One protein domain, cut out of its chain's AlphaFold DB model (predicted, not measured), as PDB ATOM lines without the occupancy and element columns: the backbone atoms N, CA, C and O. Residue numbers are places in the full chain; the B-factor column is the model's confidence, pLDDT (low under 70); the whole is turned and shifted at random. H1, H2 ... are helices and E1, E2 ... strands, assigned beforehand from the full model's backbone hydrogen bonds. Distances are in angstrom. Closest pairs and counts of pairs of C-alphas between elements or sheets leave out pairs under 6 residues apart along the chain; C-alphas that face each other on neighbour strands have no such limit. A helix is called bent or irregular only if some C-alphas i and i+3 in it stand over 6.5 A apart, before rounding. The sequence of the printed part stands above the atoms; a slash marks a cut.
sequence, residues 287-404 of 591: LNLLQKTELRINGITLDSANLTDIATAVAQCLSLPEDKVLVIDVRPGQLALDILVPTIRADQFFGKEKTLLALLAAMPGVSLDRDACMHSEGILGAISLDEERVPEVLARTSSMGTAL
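What this domain is: This is residues 287 to 404 of the 591 residues of the protein "Putative nicotinate-nucleotide pyrophosphorylase [carboxylating]" of Pseudodesulfovibrio hydrargyri (UniProt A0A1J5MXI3). A strongly twisted sheet of four strands, two of them sharply bent, has helices H1, H3 and H4 on one face and no named helix on the other; H3 and H4 cover the side of E1 and E5, while H1 sits low beside E2. At one end of this body lie the small strand E4 and the short helix H2, and the last helix, H5, runs outward past them, with its residues 395 to 404 sticking out as an arm. The printed part has 118 residues with five named helices and five named strands, in the order E1, H1, E2, E3, E4, H2, H3, E5, H4, H5; the sheet runs E2, E3, E1, E5, all antiparallel. The class is mixed, helices and strands, in two layers, that is, helices on one face of a sheet. The whole is compact, with a radius of gyration of the C-alphas of 14.4 A, yet elongated, spanning 50 by 28 by 20 A.

How they stand to each other: The sheet holds E2, residues 325 to 331, E3, residues 333 to 339, E1, residues 294 to 302, and E5, residues 366 to 376; its edge strands are E2 and E5. E2 and E3 form a hairpin, with N 326 and O 338 at 3.0 A. E3 and E1 are antiparallel at 147 degrees, with N 297 and O 335 at 2.8 A. E1 bends by 90 degrees at residue 299 and E5 by 104 degrees at residue 370. E1 and E5 pair before and after the bend of E1: N 298 and O 373 are 2.9 A apart, and N 301 and O 367 are 2.8 A apart. H3, residues 353 to 361, is on the sheet at a height of 8.4 A, over E1 and only just over E5, where 3 of its C-alphas fall; it runs slantwise to the strands, at 39 degrees to E1 on the local plane. H4, residues 378 to 384, is on the same face as H3, at a height of 7.4 A, only just over E5 with 3 C-alphas, and runs along the strands, at 16 degrees to E5 on the local plane. H3 and H4 only just touch, with 3 pairs of C-alphas within 8 A, the closest being those of Glu 353 and Ser 384 at 5.3 A. H1, residues 307 to 317, is on the sheet at a height of 2.5 A, at the sheet's level; its closest C-alpha to E2 is that of Ala 311, 5.5 A from that of Val 325. E1, H1 and E2 form a split strand-helix-strand unit, two strands running the same way with E3 between them, and its crossover is right-handed. H1 and H3 touch, opposite ways at a steep tilt of 38 degrees, closest at the C-alphas of Cys 317 and Leu 356, 6.7 A. E4, residues 343 to 345, pairs with no named strand, but its residues 343 to 344 pair antiparallel with residues 287 to 288. H2, residues 346 to 349, only just touches H4, with 3 pairs of C-alphas within 8 A, the closest being those of Phe 349 and Ile 383 at 5.7 A. H5, residues 387 to 404, is close to H2 but not clearly touching it, the closest C-alphas, of Ala 346 and Leu 394, being 7.7 A apart. In H1 and H3 every O i to N i+4 pair is within hydrogen-bond range; H5 has 12 of 14, H4 has 0 of 3 but 4 of 4 O i to N i+3 pairs, and H2 is too short for an O i to N i+4 pair.

Where its parts are: E1 begins at C-alpha 294, (7.962, -13.806, -25.440), and is 19.2 A long from first to last C-alpha. E2 is 17.9 A long, and E3 and E5 are 20.5 A each. H1 is 15.4 A long, and H3 and H4 are 12.1 A each; E4 and H2 are short. H5, 26.0 A, is irregular, with C-alphas 388 and 391 at 7.0 A, and ends at C-alpha 404, (-15.591, -16.661, -38.268).

The domain as a whole: The two C-alphas farthest apart are those of Ser 304 and Ala 403, 50.3 A. Without the residues that stand free, 395 to 404, the body spans 39 by 28 by 20 A. The printed part has no cut, and no link is long. The mean pLDDT of the printed part is 84.4; residues 342, 395 and 397 to 404 are under 70.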
ATOM      1  N   LEU A 287      -3.351  -7.896 -34.675       73.38
ATOM      2  CA  LEU A 287      -3.336  -9.240 -34.121       73.38
ATOM      3  C   LEU A 287      -3.168  -9.145 -32.606       73.38
ATOM      4  O   LEU A 287      -2.222  -8.524 -32.131       73.38
ATOM      5  N   ASN A 288      -4.074  -9.766 -31.851       73.12
ATOM      6  CA  ASN A 288      -3.956  -9.876 -30.398       73.12
ATOM      7  C   ASN A 288      -2.939 -10.966 -30.041       73.12
ATOM      8  O   ASN A 288      -3.014 -12.078 -30.569       73.12
ATOM      9  N   LEU A 289      -2.000 -10.651 -29.148       75.44
ATOM     10  CA  LEU A 289      -0.942 -11.577 -28.744       75.44
ATOM     11  C   LEU A 289      -1.429 -12.673 -27.787       75.44
ATOM     12  O   LEU A 289      -0.711 -13.645 -27.570       75.44
ATOM     13  N   LEU A 290      -2.633 -12.549 -27.213       72.25
ATOM     14  CA  LEU A 290      -3.230 -13.525 -26.290       72.25
ATOM     15  C   LEU A 290      -2.276 -13.918 -25.147       72.25
ATOM     16  O   LEU A 290      -2.175 -15.086 -24.776       72.25
ATOM     17  N   GLN A 291      -1.551 -12.929 -24.613       73.00
ATOM     18  CA  GLN A 291      -0.540 -13.098 -23.558       73.00
ATOM     19  C   GLN A 291       0.666 -13.976 -23.958       73.00
ATOM     20  O   GLN A 291       1.420 -14.429 -23.098       73.00
ATOM     21  N   LYS A 292       0.875 -14.224 -25.256       80.75
ATOM     22  CA  LYS A 292       2.090 -14.837 -25.809       80.75
ATOM     23  C   LYS A 292       3.000 -13.731 -26.341       80.75
ATOM     24  O   LYS A 292       2.926 -13.373 -27.511       80.75
ATOM     25  N   THR A 293       3.801 -13.162 -25.449       87.44
ATOM     26  CA  THR A 293       4.601 -11.949 -25.694       87.44
ATOM     27  C   THR A 293       6.104 -12.217 -25.820       87.44
ATOM     28  O   THR A 293       6.848 -11.347 -26.264       87.44
ATOM     29  N   GLU A 294       6.548 -13.432 -25.488       90.44
ATOM     30  CA  GLU A 294       7.962 -13.806 -25.440       90.44
ATOM     31  C   GLU A 294       8.531 -14.149 -26.828       90.44
ATOM     32  O   GLU A 294       7.997 -14.996 -27.546       90.44
ATOM     33  N   LEU A 295       9.669 -13.551 -27.178       90.38
ATOM     34  CA  LEU A 295      10.432 -13.778 -28.403       90.38
ATOM     35  C   LEU A 295      11.863 -14.197 -28.054       90.38
ATOM     36  O   LEU A 295      12.596 -13.463 -27.397       90.38
ATOM     37  N   ARG A 296      12.282 -15.378 -28.505       92.38
ATOM     38  CA  ARG A 296      13.611 -15.942 -28.249       92.38
ATOM     39  C   ARG A 296      14.475 -15.875 -29.494       92.38
ATOM     40  O   ARG A 296      13.994 -16.112 -30.596       92.38
ATOM     41  N   ILE A 297      15.756 -15.623 -29.302       92.38
ATOM     42  CA  ILE A 297      16.792 -15.663 -30.328       92.38
ATOM     43  C   ILE A 297      17.786 -16.729 -29.896       92.38
ATOM     44  O   ILE A 297      18.359 -16.630 -28.812       92.38
ATOM     45  N   ASN A 298      17.977 -17.741 -30.731       91.19
ATOM     46  CA  ASN A 298      18.945 -18.809 -30.519       91.19
ATOM     47  C   ASN A 298      20.156 -18.591 -31.438       91.19
ATOM     48  O   ASN A 298      20.020 -17.997 -32.507       91.19
ATOM     49  N   GLY A 299      21.331 -19.075 -31.032       88.38
ATOM     50  CA  GLY A 299      22.583 -18.892 -31.775       88.38
ATOM     51  C   GLY A 299      23.153 -17.475 -31.659       88.38
ATOM     52  O   GLY A 299      23.794 -16.994 -32.587       88.38
ATOM     53  N   ILE A 300      22.879 -16.777 -30.548       91.88
ATOM     54  CA  ILE A 300      23.389 -15.428 -30.264       91.88
ATOM     55  C   ILE A 300      24.408 -15.451 -29.123       91.88
ATOM     56  O   ILE A 300      24.156 -15.997 -28.048       91.88
ATOM     57  N   THR A 301      25.559 -14.823 -29.353       91.50
ATOM     58  CA  THR A 301      26.619 -14.613 -28.362       91.50
ATOM     59  C   THR A 301      26.802 -13.119 -28.131       91.50
ATOM     60  O   THR A 301      26.897 -12.347 -29.085       91.50
ATOM     61  N   LEU A 302      26.849 -12.714 -26.861       91.50
ATOM     62  CA  LEU A 302      27.017 -11.324 -26.445       91.50
ATOM     63  C   LEU A 302      28.370 -11.147 -25.741       91.50
ATOM     64  O   LEU A 302      28.646 -11.833 -24.759       91.50
ATOM     65  N   ASP A 303      29.185 -10.209 -26.214       90.62
ATOM     66  CA  ASP A 303      30.439  -9.772 -25.595       90.62
ATOM     67  C   ASP A 303      30.396  -8.257 -25.386       90.62
ATOM     68  O   ASP A 303      30.492  -7.475 -26.331       90.62
ATOM     69  N   SER A 304      30.211  -7.836 -24.133       89.25
ATOM     70  CA  SER A 304      30.094  -6.418 -23.762       89.25
ATOM     71  C   SER A 304      28.984  -5.659 -24.522       89.25
ATOM     72  O   SER A 304      29.048  -4.437 -24.658       89.25
ATOM     73  N   ALA A 305      27.961  -6.373 -25.007       89.88
ATOM     74  CA  ALA A 305      26.809  -5.794 -25.695       89.88
ATOM     75  C   ALA A 305      25.858  -5.075 -24.727       89.88
ATOM     76  O   ALA A 305      25.650  -5.509 -23.591       89.88
ATOM     77  N   ASN A 306      25.225  -4.004 -25.202       91.19
ATOM     78  CA  ASN A 306      24.225  -3.262 -24.443       91.19
ATOM     79  C   ASN A 306      22.819  -3.831 -24.694       91.19
ATOM     80  O   ASN A 306      22.288  -3.748 -25.801       91.19
ATOM     81  N   LEU A 307      22.202  -4.388 -23.649       91.75
ATOM     82  CA  LEU A 307      20.871  -5.000 -23.734       91.75
ATOM     83  C   LEU A 307      19.768  -3.986 -24.061       91.75
ATOM     84  O   LEU A 307      18.801  -4.341 -24.733       91.75
ATOM     85  N   THR A 308      19.921  -2.731 -23.629       90.62
ATOM     86  CA  THR A 308      18.980  -1.653 -23.960       90.62
ATOM     87  C   THR A 308      19.032  -1.343 -25.447       90.62
ATOM     88  O   THR A 308      17.991  -1.265 -26.087       90.62
ATOM     89  N   ASP A 309      20.235  -1.258 -26.019       91.31
ATOM     90  CA  ASP A 309      20.391  -0.993 -27.449       91.31
ATOM     91  C   ASP A 309      19.788  -2.136 -28.276       91.31
ATOM     92  O   ASP A 309      19.184  -1.883 -29.315       91.31
ATOM     93  N   ILE A 310      19.906  -3.388 -27.805       91.75
ATOM     94  CA  ILE A 310      19.305  -4.559 -28.463       91.75
ATOM     95  C   ILE A 310      17.773  -4.482 -28.410       91.75
ATOM     96  O   ILE A 310      17.111  -4.694 -29.426       91.75
ATOM     97  N   ALA A 311      17.199  -4.152 -27.250       91.00
ATOM     98  CA  ALA A 311      15.757  -3.960 -27.110       91.00
ATOM     99  C   ALA A 311      15.242  -2.840 -28.031       91.00
ATOM    100  O   ALA A 311      14.270  -3.042 -28.761       91.00
ATOM    101  N   THR A 312      15.939  -1.701 -28.064       90.56
ATOM    102  CA  THR A 312      15.638  -0.565 -28.945       90.56
ATOM    103  C   THR A 312      15.725  -0.951 -30.421       90.56
ATOM    104  O   THR A 312      14.821  -0.640 -31.192       90.56
ATOM    105  N   ALA A 313      16.765  -1.683 -30.818       90.06
ATOM    106  CA  ALA A 313      16.944  -2.209 -32.169       90.06
ATOM    107  C   ALA A 313      15.759  -3.082 -32.622       90.06
ATOM    108  O   ALA A 313      15.219  -2.900 -33.718       90.06
ATOM    109  N   VAL A 314      15.323  -4.007 -31.761       90.81
ATOM    110  CA  VAL A 314      14.162  -4.869 -32.028       90.81
ATOM    111  C   VAL A 314      12.875  -4.041 -32.082       90.81
ATOM    112  O   VAL A 314      12.090  -4.208 -33.017       90.81
ATOM    113  N   ALA A 315      12.674  -3.105 -31.148       89.94
ATOM    114  CA  ALA A 315      11.513  -2.213 -31.133       89.94
ATOM    115  C   ALA A 315      11.413  -1.383 -32.420       89.94
ATOM    116  O   ALA A 315      10.364  -1.362 -33.061       89.94
ATOM    117  N   GLN A 316      12.516  -0.770 -32.854       88.75
ATOM    118  CA  GLN A 316      12.573   0.029 -34.078       88.75
ATOM    119  C   GLN A 316      12.284  -0.813 -35.324       88.75
ATOM    120  O   GLN A 316      11.507  -0.389 -36.181       88.75
ATOM    121  N   CYS A 317      12.843  -2.024 -35.413       87.94
ATOM    122  CA  CYS A 317      12.578  -2.929 -36.531       87.94
ATOM    123  C   CYS A 317      11.092  -3.313 -36.624       87.94
ATOM    124  O   CYS A 317      10.515  -3.319 -37.714       87.94
ATOM    125  N   LEU A 318      10.457  -3.556 -35.475       87.56
ATOM    126  CA  LEU A 318       9.028  -3.855 -35.368       87.56
ATOM    127  C   LEU A 318       8.140  -2.595 -35.386       87.56
ATOM    128  O   LEU A 318       6.919  -2.698 -35.299       87.56
ATOM    129  N   SER A 319       8.723  -1.397 -35.513       88.50
ATOM    130  CA  SER A 319       8.007  -0.114 -35.430       88.50
ATOM    131  C   SER A 319       7.153   0.024 -34.155       88.50
ATOM    132  O   SER A 319       6.023   0.516 -34.202       88.50
ATOM    133  N   LEU A 320       7.689  -0.441 -33.024       86.06
ATOM    134  CA  LEU A 320       7.115  -0.323 -31.685       86.06
ATOM    135  C   LEU A 320       7.845   0.770 -30.882       86.06
ATOM    136  O   LEU A 320       9.017   1.044 -31.154       86.06
ATOM    137  N   PRO A 321       7.194   1.390 -29.878       85.31
ATOM    138  CA  PRO A 321       7.885   2.278 -28.950       85.31
ATOM    139  C   PRO A 321       8.999   1.533 -28.198       85.31
ATOM    140  O   PRO A 321       8.838   0.367 -27.839       85.31
ATOM    141  N   GLU A 322      10.121   2.209 -27.949       87.31
ATOM    142  CA  GLU A 322      11.322   1.594 -27.359       87.31
ATOM    143  C   GLU A 322      11.075   1.034 -25.948       87.31
ATOM    144  O   GLU A 322      11.674   0.036 -25.568       87.31
ATOM    145  N   ASP A 323      10.127   1.605 -25.197       86.75
ATOM    146  CA  ASP A 323       9.722   1.128 -23.868       86.75
ATOM    147  C   ASP A 323       8.807  -0.114 -23.906       86.75
ATOM    148  O   ASP A 323       8.348  -0.576 -22.859       86.75
ATOM    149  N   LYS A 324       8.498  -0.647 -25.099       90.38
ATOM    150  CA  LYS A 324       7.599  -1.797 -25.293       90.38
ATOM    151  C   LYS A 324       8.290  -3.090 -25.700       90.38
ATOM    152  O   LYS A 324       7.603  -4.085 -25.920       90.38
ATOM    153  N   VAL A 325       9.615  -3.101 -25.769       91.12
ATOM    154  CA  VAL A 325      10.400  -4.327 -25.922       91.12
ATOM    155  C   VAL A 325      11.391  -4.392 -24.773       91.12
ATOM    156  O   VAL A 325      12.100  -3.426 -24.509       91.12
ATOM    157  N   LEU A 326      11.437  -5.522 -24.076       92.25
ATOM    158  CA  LEU A 326      12.309  -5.705 -22.920       92.25
ATOM    159  C   LEU A 326      13.118  -6.988 -23.071       92.25
ATOM    160  O   LEU A 326      12.544  -8.042 -23.304       92.25
ATOM    161  N   VAL A 327      14.437  -6.928 -22.887       92.25
ATOM    162  CA  VAL A 327      15.245  -8.145 -22.719       92.25
ATOM    163  C   VAL A 327      14.974  -8.718 -21.330       92.25
ATOM    164  O   VAL A 327      15.207  -8.041 -20.328       92.25
ATOM    165  N   ILE A 328      14.493  -9.958 -21.271       91.56
ATOM    166  CA  ILE A 328      14.091 -10.614 -20.018       91.56
ATOM    167  C   ILE A 328      15.114 -11.629 -19.508       91.56
ATOM    168  O   ILE A 328      15.211 -11.833 -18.300       91.56
ATOM    169  N   ASP A 329      15.871 -12.271 -20.399       92.56
ATOM    170  CA  ASP A 329      16.855 -13.286 -20.018       92.56
ATOM    171  C   ASP A 329      17.977 -13.386 -21.060       92.56
ATOM    172  O   ASP A 329      17.741 -13.259 -22.264       92.56
ATOM    173  N   VAL A 330      19.199 -13.640 -20.587       91.94
ATOM    174  CA  VAL A 330      20.403 -13.832 -21.409       91.94
ATOM    175  C   VAL A 330      21.084 -15.116 -20.954       91.94
ATOM    176  O   VAL A 330      21.487 -15.244 -19.796       91.94
ATOM    177  N   ARG A 331      21.259 -16.066 -21.872       90.50
ATOM    178  CA  ARG A 331      21.927 -17.346 -21.616       90.50
ATOM    179  C   ARG A 331      22.986 -17.621 -22.684       90.50
ATOM    180  O   ARG A 331      22.955 -17.011 -23.750       90.50
ATOM    181  N   PRO A 332      23.931 -18.547 -22.440       86.06
ATOM    182  CA  PRO A 332      24.871 -18.966 -23.475       86.06
ATOM    183  C   PRO A 332      24.130 -19.431 -24.738       86.06
ATOM    184  O   PRO A 332      23.360 -20.389 -24.681       86.06
ATOM    185  N   GLY A 333      24.348 -18.733 -25.856       88.12
ATOM    186  CA  GLY A 333      23.717 -19.027 -27.144       88.12
ATOM    187  C   GLY A 333      22.251 -18.595 -27.269       88.12
ATOM    188  O   GLY A 333      21.619 -18.956 -28.260       88.12
ATOM    189  N   GLN A 334      21.682 -17.870 -26.298       92.00
ATOM    190  CA  GLN A 334      20.260 -17.523 -26.303       92.00
ATOM    191  C   GLN A 334      19.961 -16.154 -25.673       92.00
ATOM    192  O   GLN A 334      20.472 -15.810 -24.608       92.00
ATOM    193  N   LEU A 335      19.043 -15.411 -26.289       94.00
ATOM    194  CA  LEU A 335      18.496 -14.153 -25.781       94.00
ATOM    195  C   LEU A 335      16.966 -14.206 -25.808       94.00
ATOM    196  O   LEU A 335      16.392 -14.582 -26.828       94.00
ATOM    197  N   ALA A 336      16.299 -13.825 -24.723       91.81
ATOM    198  CA  ALA A 336      14.840 -13.747 -24.663       91.81
ATOM    199  C   ALA A 336      14.376 -12.298 -24.464       91.81
ATOM    200  O   ALA A 336      14.923 -11.567 -23.634       91.81
ATOM    201  N   LEU A 337      13.352 -11.901 -25.218       92.69
ATOM    202  CA  LEU A 337      12.717 -10.590 -25.181       92.69
ATOM    203  C   LEU A 337      11.215 -10.725 -24.939       92.69
ATOM    204  O   LEU A 337      10.614 -11.729 -25.310       92.69
ATOM    205  N   ASP A 338      10.606  -9.694 -24.372       91.06
ATOM    206  CA  ASP A 338       9.172  -9.605 -24.138       91.06
ATOM    207  C   ASP A 338       8.584  -8.387 -24.858       91.06
ATOM    208  O   ASP A 338       9.145  -7.288 -24.805       91.06
ATOM    209  N   ILE A 339       7.467  -8.594 -25.557       89.12
ATOM    210  CA  ILE A 339       6.743  -7.563 -26.306       89.12
ATOM    211  C   ILE A 339       5.563  -7.077 -25.457       89.12
ATOM    212  O   ILE A 339       4.535  -7.740 -25.340       89.12
ATOM    213  N   LEU A 340       5.689  -5.878 -24.893       86.81
ATOM    214  CA  LEU A 340       4.767  -5.314 -23.901       86.81
ATOM    215  C   LEU A 340       3.574  -4.573 -24.531       86.81
ATOM    216  O   LEU A 340       3.067  -3.598 -23.968       86.81
ATOM    217  N   VAL A 341       3.122  -5.015 -25.707       81.81
ATOM    218  CA  VAL A 341       1.890  -4.531 -26.345       81.81
ATOM    219  C   VAL A 341       0.858  -5.657 -26.435       81.81
ATOM    220  O   VAL A 341       1.216  -6.785 -26.753       81.81
ATOM    221  N   PRO A 342      -0.437  -5.391 -26.190       69.56
ATOM    222  CA  PRO A 342      -1.475  -6.424 -26.273       69.56
ATOM    223  C   PRO A 342      -1.780  -6.838 -27.721       69.56
ATOM    224  O   PRO A 342      -2.285  -7.935 -27.969       69.56
ATOM    225  N   THR A 343      -1.482  -5.959 -28.679       78.75
ATOM    226  CA  THR A 343      -1.752  -6.143 -30.105       78.75
ATOM    227  C   THR A 343      -0.583  -5.649 -30.949       78.75
ATOM    228  O   THR A 343       0.019  -4.626 -30.628       78.75
ATOM    229  N   ILE A 344      -0.309  -6.329 -32.061       80.06
ATOM    230  CA  ILE A 344       0.703  -5.938 -33.053       80.06
ATOM    231  C   ILE A 344       0.105  -5.980 -34.456       80.06
ATOM    232  O   ILE A 344      -0.778  -6.799 -34.730       80.06
ATOM    233  N   ARG A 345       0.560  -5.121 -35.371       81.50
ATOM    234  CA  ARG A 345       0.133  -5.239 -36.765       81.50
ATOM    235  C   ARG A 345       0.898  -6.354 -37.469       81.50
ATOM    236  O   ARG A 345       2.098  -6.529 -37.280       81.50
ATOM    237  N   ALA A 346       0.206  -7.069 -38.344       78.50
ATOM    238  CA  ALA A 346       0.790  -8.122 -39.162       78.50
ATOM    239  C   ALA A 346       2.036  -7.677 -39.957       78.50
ATOM    240  O   ALA A 346       3.045  -8.378 -39.969       78.50
ATOM    241  N   ASP A 347       1.985  -6.504 -40.593       76.31
ATOM    242  CA  ASP A 347       3.056  -5.960 -41.440       76.31
ATOM    243  C   ASP A 347       4.306  -5.530 -40.660       76.31
ATOM    244  O   ASP A 347       5.408  -5.505 -41.211       76.31
ATOM    245  N   GLN A 348       4.146  -5.235 -39.368       80.00
ATOM    246  CA  GLN A 348       5.256  -4.907 -38.477       80.00
ATOM    247  C   GLN A 348       6.127  -6.123 -38.162       80.00
ATOM    248  O   GLN A 348       7.298  -5.957 -37.838       80.00
ATOM    249  N   PHE A 349       5.569  -7.334 -38.246       84.12
ATOM    250  CA  PHE A 349       6.149  -8.498 -37.583       84.12
ATOM    251  C   PHE A 349       6.341  -9.722 -38.490       84.12
ATOM    252  O   PHE A 349       7.325 -10.446 -38.346       84.12
ATOM    253  N   PHE A 350       5.440  -9.973 -39.442       85.62
ATOM    254  CA  PHE A 350       5.477 -11.194 -40.252       85.62
ATOM    255  C   PHE A 350       6.702 -11.220 -41.175       85.62
ATOM    256  O   PHE A 350       6.948 -10.271 -41.920       85.62
ATOM    257  N   GLY A 351       7.450 -12.326 -41.132       83.31
ATOM    258  CA  GLY A 351       8.639 -12.553 -41.960       83.31
ATOM    259  C   GLY A 351       9.831 -11.635 -41.678       83.31
ATOM    260  O   GLY A 351      10.715 -11.494 -42.517       83.31
ATOM    261  N   LYS A 352       9.875 -10.992 -40.505       86.81
ATOM    262  CA  LYS A 352      10.949 -10.059 -40.130       86.81
ATOM    263  C   LYS A 352      12.201 -10.722 -39.560       86.81
ATOM    264  O   LYS A 352      13.172 -10.010 -39.319       86.81
ATOM    265  N   GLU A 353      12.227 -12.045 -39.387       88.62
ATOM    266  CA  GLU A 353      13.354 -12.762 -38.772       88.62
ATOM    267  C   GLU A 353      14.701 -12.414 -39.418       88.62
ATOM    268  O   GLU A 353      15.620 -11.974 -38.730       88.62
ATOM    269  N   LYS A 354      14.821 -12.523 -40.746       87.00
ATOM    270  CA  LYS A 354      16.087 -12.239 -41.449       87.00
ATOM    271  C   LYS A 354      16.534 -10.788 -41.278       87.00
ATOM    272  O   LYS A 354      17.723 -10.524 -41.126       87.00
ATOM    273  N   THR A 355      15.578  -9.860 -41.287       88.25
ATOM    274  CA  THR A 355      15.847  -8.428 -41.105       88.25
ATOM    275  C   THR A 355      16.337  -8.148 -39.683       88.25
ATOM    276  O   THR A 355      17.324  -7.439 -39.506       88.25
ATOM    277  N   LEU A 356      15.690  -8.744 -38.680       89.94
ATOM    278  CA  LEU A 356      16.070  -8.623 -37.273       89.94
ATOM    279  C   LEU A 356      17.446  -9.228 -37.001       89.94
ATOM    280  O   LEU A 356      18.287  -8.564 -36.406       89.94
ATOM    281  N   LEU A 357      17.714 -10.443 -37.485       90.31
ATOM    282  CA  LEU A 357      19.020 -11.085 -37.319       90.31
ATOM    283  C   LEU A 357      20.136 -10.277 -37.996       90.31
ATOM    284  O   LEU A 357      21.193 -10.084 -37.402       90.31
ATOM    285  N   ALA A 358      19.903  -9.735 -39.197       88.38
ATOM    286  CA  ALA A 358      20.876  -8.873 -39.870       88.38
ATOM    287  C   ALA A 358      21.149  -7.574 -39.092       88.38
ATOM    288  O   ALA A 358      22.296  -7.130 -39.011       88.38
ATOM    289  N   LEU A 359      20.107  -6.981 -38.503       91.19
ATOM    290  CA  LEU A 359      20.220  -5.769 -37.700       91.19
ATOM    291  C   LEU A 359      21.001  -6.027 -36.405       91.19
ATOM    292  O   LEU A 359      21.890  -5.251 -36.068       91.19
ATOM    293  N   LEU A 360      20.735  -7.149 -35.733       91.19
ATOM    294  CA  LEU A 360      21.459  -7.563 -34.531       91.19
ATOM    295  C   LEU A 360      22.920  -7.919 -34.825       91.19
ATOM    296  O   LEU A 360      23.798  -7.541 -34.058       91.19
ATOM    297  N   ALA A 361      23.207  -8.577 -35.953       89.75
ATOM    298  CA  ALA A 361      24.577  -8.902 -36.364       89.75
ATOM    299  C   ALA A 361      25.457  -7.662 -36.596       89.75
ATOM    300  O   ALA A 361      26.680  -7.747 -36.501       89.75
ATOM    301  N   ALA A 362      24.853  -6.517 -36.921       90.75
ATOM    302  CA  ALA A 362      25.565  -5.260 -37.126       90.75
ATOM    303  C   ALA A 362      25.883  -4.520 -35.812       90.75
ATOM    304  O   ALA A 362      26.565  -3.492 -35.839       90.75
ATOM    305  N   MET A 363      25.387  -5.004 -34.669       90.88
ATOM    306  CA  MET A 363      25.538  -4.322 -33.389       90.88
ATOM    307  C   MET A 363      26.886  -4.617 -32.714       90.88
ATOM    308  O   MET A 363      27.351  -5.759 -32.718       90.88
ATOM    309  N   PRO A 364      27.504  -3.617 -32.057       88.81
ATOM    310  CA  PRO A 364      28.704  -3.836 -31.257       88.81
ATOM    311  C   PRO A 364      28.470  -4.880 -30.158       88.81
ATOM    312  O   PRO A 364      27.514  -4.783 -29.390       88.81
ATOM    313  N   GLY A 365      29.364  -5.865 -30.073       88.75
ATOM    314  CA  GLY A 365      29.312  -6.903 -29.044       88.75
ATOM    315  C   GLY A 365      28.332  -8.046 -29.317       88.75
ATOM    316  O   GLY A 365      28.174  -8.907 -28.459       88.75
ATOM    317  N   VAL A 366      27.681  -8.095 -30.483       92.38
ATOM    318  CA  VAL A 366      26.768  -9.186 -30.861       92.38
ATOM    319  C   VAL A 366      27.418 -10.066 -31.929       92.38
ATOM    320  O   VAL A 366      27.973  -9.576 -32.908       92.38
ATOM    321  N   SER A 367      27.363 -11.384 -31.752       90.31
ATOM    322  CA  SER A 367      27.784 -12.375 -32.749       90.31
ATOM    323  C   SER A 367      26.691 -13.421 -32.935       90.31
ATOM    324  O   SER A 367      26.129 -13.901 -31.951       90.31
ATOM    325  N   LEU A 368      26.389 -13.767 -34.188       90.81
ATOM    326  CA  LEU A 368      25.373 -14.759 -34.542       90.81
ATOM    327  C   LEU A 368      26.006 -15.980 -35.214       90.81
ATOM    328  O   LEU A 368      26.860 -15.840 -36.095       90.81
ATOM    329  N   ASP A 369      25.552 -17.164 -34.819       90.50
ATOM    330  CA  ASP A 369      25.903 -18.433 -35.448       90.50
ATOM    331  C   ASP A 369      25.242 -18.571 -36.832       90.50
ATOM    332  O   ASP A 369      24.304 -17.852 -37.186       90.50
ATOM    333  N   ARG A 370      25.729 -19.510 -37.655       82.94
ATOM    334  CA  ARG A 370      25.207 -19.716 -39.025       82.94
ATOM    335  C   ARG A 370      23.750 -20.178 -39.059       82.94
ATOM    336  O   ARG A 370      23.085 -19.993 -40.073       82.94
ATOM    337  N   ASP A 371      23.304 -20.814 -37.988       85.94
ATOM    338  CA  ASP A 371      21.967 -21.351 -37.764       85.94
ATOM    339  C   ASP A 371      21.174 -20.528 -36.735       85.94
ATOM    340  O   ASP A 371      20.169 -21.011 -36.213       85.94
ATOM    341  N   ALA A 372      21.600 -19.287 -36.460       87.94
ATOM    342  CA  ALA A 372      20.863 -18.384 -35.588       87.94
ATOM    343  C   ALA A 372      19.429 -18.186 -36.094       87.94
ATOM    344  O   ALA A 372      19.204 -17.916 -37.277       87.94
ATOM    345  N   CYS A 373      18.463 -18.326 -35.189       88.75
ATOM    346  CA  CYS A 373      17.046 -18.294 -35.521       88.75
ATOM    347  C   CYS A 373      16.213 -17.660 -34.409       88.75
ATOM    348  O   CYS A 373      16.621 -17.603 -33.244       88.75
ATOM    349  N   MET A 374      15.024 -17.195 -34.774       88.69
ATOM    350  CA  MET A 374      14.049 -16.645 -33.842       88.69
ATOM    351  C   MET A 374      12.948 -17.667 -33.558       88.69
ATOM    352  O   MET A 374      12.454 -18.349 -34.448       88.69
ATOM    353  N   HIS A 375      12.561 -17.782 -32.292       86.00
ATOM    354  CA  HIS A 375      11.541 -18.709 -31.821       86.00
ATOM    355  C   HIS A 375      10.531 -17.981 -30.943       86.00
ATOM    356  O   HIS A 375      10.897 -17.262 -30.017       86.00
ATOM    357  N   SER A 376       9.248 -18.217 -31.189       85.31
ATOM    358  CA  SER A 376       8.174 -17.730 -30.330       85.31
ATOM    359  C   SER A 376       6.940 -18.623 -30.443       85.31
ATOM    360  O   SER A 376       6.783 -19.374 -31.406       85.31
ATOM    361  N   GLU A 377       6.075 -18.547 -29.438       74.44
ATOM    362  CA  GLU A 377       4.807 -19.266 -29.372       74.44
ATOM    363  C   GLU A 377       3.654 -18.396 -29.887       74.44
ATOM    364  O   GLU A 377       3.657 -17.169 -29.778       74.44
ATOM    365  N   GLY A 378       2.607 -19.036 -30.407       77.19
ATOM    366  CA  GLY A 378       1.416 -18.333 -30.879       77.19
ATOM    367  C   GLY A 378       1.673 -17.475 -32.121       77.19
ATOM    368  O   GLY A 378       2.378 -17.883 -33.044       77.19
ATOM    369  N   ILE A 379       1.056 -16.292 -32.173       77.56
ATOM    370  CA  ILE A 379       1.084 -15.434 -33.367       77.56
ATOM    371  C   ILE A 379       2.477 -14.858 -33.652       77.56
ATOM    372  O   ILE A 379       2.807 -14.593 -34.807       77.56
ATOM    373  N   LEU A 380       3.318 -14.735 -32.622       81.81
ATOM    374  CA  LEU A 380       4.690 -14.258 -32.747       81.81
ATOM    375  C   LEU A 380       5.630 -15.286 -33.417       81.81
ATOM    376  O   LEU A 380       6.723 -14.940 -33.861       81.81
ATOM    377  N   GLY A 381       5.207 -16.542 -33.587       81.50
ATOM    378  CA  GLY A 381       5.933 -17.508 -34.424       81.50
ATOM    379  C   GLY A 381       5.938 -17.135 -35.916       81.50
ATOM    380  O   GLY A 381       6.769 -17.615 -36.682       81.50
ATOM    381  N   ALA A 382       5.046 -16.236 -36.345       82.81
ATOM    382  CA  ALA A 382       4.968 -15.756 -37.725       82.81
ATOM    383  C   ALA A 382       6.172 -14.890 -38.157       82.81
ATOM    384  O   ALA A 382       6.295 -14.553 -39.338       82.81
ATOM    385  N   ILE A 383       7.070 -14.540 -37.229       84.12
ATOM    386  CA  ILE A 383       8.297 -13.790 -37.529       84.12
ATOM    387  C   ILE A 383       9.211 -14.537 -38.501       84.12
ATOM    388  O   ILE A 383       9.882 -13.906 -39.317       84.12
ATOM    389  N   SER A 384       9.160 -15.870 -38.448       82.88
ATOM    390  CA  SER A 384       9.972 -16.803 -39.232       82.88
ATOM    391  C   SER A 384       9.372 -17.184 -40.582       82.88
ATOM    392  O   SER A 384       9.892 -18.054 -41.278       82.88
ATOM    393  N   LEU A 385       8.244 -16.581 -40.962       83.00
ATOM    394  CA  LEU A 385       7.636 -16.829 -42.267       83.00
ATOM    395  C   LEU A 385       8.549 -16.345 -43.398       83.00
ATOM    396  O   LEU A 385       9.090 -15.245 -43.342       83.00
ATOM    397  N   ASP A 386       8.652 -17.124 -44.475       80.75
ATOM    398  CA  ASP A 386       9.288 -16.638 -45.699       80.75
ATOM    399  C   ASP A 386       8.544 -15.395 -46.206       80.75
ATOM    400  O   ASP A 386       7.322 -15.435 -46.373       80.75
ATOM    401  N   GLU A 387       9.273 -14.308 -46.486       75.69
ATOM    402  CA  GLU A 387       8.696 -13.028 -46.933       75.69
ATOM    403  C   GLU A 387       7.757 -13.197 -48.144       75.69
ATOM    404  O   GLU A 387       6.706 -12.565 -48.216       75.69
ATOM    405  N   GLU A 388       8.070 -14.130 -49.050       75.19
ATOM    406  CA  GLU A 388       7.251 -14.465 -50.225       75.19
ATOM    407  C   GLU A 388       5.890 -15.098 -49.872       75.19
ATOM    408  O   GLU A 388       4.929 -14.981 -50.633       75.19
ATOM    409  N   ARG A 389       5.783 -15.753 -48.709       77.56
ATOM    410  CA  ARG A 389       4.566 -16.433 -48.229       77.56
ATOM    411  C   ARG A 389       3.707 -15.549 -47.325       77.56
ATOM    412  O   ARG A 389       2.547 -15.885 -47.079       77.56
ATOM    413  N   VAL A 390       4.234 -14.419 -46.851       78.06
ATOM    414  CA  VAL A 390       3.509 -13.478 -45.981       78.06
ATOM    415  C   VAL A 390       2.170 -13.033 -46.596       78.06
ATOM    416  O   VAL A 390       1.156 -13.140 -45.902       78.06
ATOM    417  N   PRO A 391       2.082 -12.628 -47.883       73.31
ATOM    418  CA  PRO A 391       0.807 -12.214 -48.476       73.31
ATOM    419  C   PRO A 391      -0.254 -13.325 -48.486       73.31
ATOM    420  O   PRO A 391      -1.427 -13.067 -48.211       73.31
ATOM    421  N   GLU A 392       0.151 -14.570 -48.759       79.38
ATOM    422  CA  GLU A 392      -0.745 -15.733 -48.774       79.38
ATOM    423  C   GLU A 392      -1.303 -16.019 -47.374       79.38
ATOM    424  O   GLU A 392      -2.517 -16.172 -47.196       79.38
ATOM    425  N   VAL A 393      -0.428 -16.051 -46.364       76.44
ATOM    426  CA  VAL A 393      -0.819 -16.312 -44.973       76.44
ATOM    427  C   VAL A 393      -1.752 -15.216 -44.462       76.44
ATOM    428  O   VAL A 393      -2.766 -15.530 -43.840       76.44
ATOM    429  N   LEU A 394      -1.494 -13.945 -44.780       73.44
ATOM    430  CA  LEU A 394      -2.371 -12.838 -44.387       73.44
ATOM    431  C   LEU A 394      -3.743 -12.892 -45.058       73.44
ATOM    432  O   LEU A 394      -4.761 -12.678 -44.390       73.44
ATOM    433  N   ALA A 395      -3.799 -13.225 -46.349       69.56
ATOM    434  CA  ALA A 395      -5.064 -13.418 -47.055       69.56
ATOM    435  C   ALA A 395      -5.866 -14.591 -46.461       69.56
ATOM    436  O   ALA A 395      -7.085 -14.501 -46.267       69.56
ATOM    437  N   ARG A 396      -5.183 -15.682 -46.096       73.94
ATOM    438  CA  ARG A 396      -5.802 -16.850 -45.462       73.94
ATOM    439  C   ARG A 396      -6.302 -16.547 -44.045       73.94
ATOM    440  O   ARG A 396      -7.441 -16.876 -43.730       73.94
ATOM    441  N   THR A 397      -5.521 -15.851 -43.223       69.06
ATOM    442  CA  THR A 397      -5.933 -15.426 -41.873       69.06
ATOM    443  C   THR A 397      -7.104 -14.446 -41.929       69.06
ATOM    444  O   THR A 397      -8.071 -14.592 -41.183       69.06
ATOM    445  N   SER A 398      -7.086 -13.496 -42.869       65.62
ATOM    446  CA  SER A 398      -8.179 -12.532 -43.062       65.62
ATOM    447  C   SER A 398      -9.469 -13.206 -43.527       65.62
ATOM    448  O   SER A 398     -10.548 -12.906 -43.013       65.62
ATOM    449  N   SER A 399      -9.375 -14.148 -44.469       66.75
ATOM    450  CA  SER A 399     -10.536 -14.918 -44.931       66.75
ATOM    451  C   SER A 399     -11.085 -15.840 -43.840       66.75
ATOM    452  O   SER A 399     -12.303 -15.929 -43.692       66.75
ATOM    453  N   MET A 400     -10.226 -16.443 -43.012       66.50
ATOM    454  CA  MET A 400     -10.646 -17.195 -41.824       66.50
ATOM    455  C   MET A 400     -11.345 -16.305 -40.791       66.50
ATOM    456  O   MET A 400     -12.422 -16.673 -40.324       66.50
ATOM    457  N   GLY A 401     -10.796 -15.127 -40.479       66.00
ATOM    458  CA  GLY A 401     -11.433 -14.155 -39.583       66.00
ATOM    459  C   GLY A 401     -12.788 -13.683 -40.116       66.00
ATOM    460  O   GLY A 401     -13.774 -13.656 -39.385       66.00
ATOM    461  N   THR A 402     -12.874 -13.425 -41.422       63.16
ATOM    462  CA  THR A 402     -14.133 -13.064 -42.092       63.16
ATOM    463  C   THR A 402     -15.143 -14.212 -42.038       63.16
ATOM    464  O   THR A 402     -16.318 -13.980 -41.760       63.16
ATOM    465  N   ALA A 403     -14.704 -15.457 -42.244       64.75
ATOM    466  CA  ALA A 403     -15.553 -16.640 -42.139       64.75
ATOM    467  C   ALA A 403     -16.047 -16.878 -40.699       64.75
ATOM    468  O   ALA A 403     -17.201 -17.256 -40.512       64.75
ATOM    469  N   LEU A 404     -15.213 -16.625 -39.686       64.94
ATOM    470  CA  LEU A 404     -15.591 -16.661 -38.268       64.94
ATOM    471  C   LEU A 404     -16.635 -15.586 -37.939       64.94
ATOM    472  O   LEU A 404     -17.705 -15.918 -37.431       64.94
TER     473      LEU A 404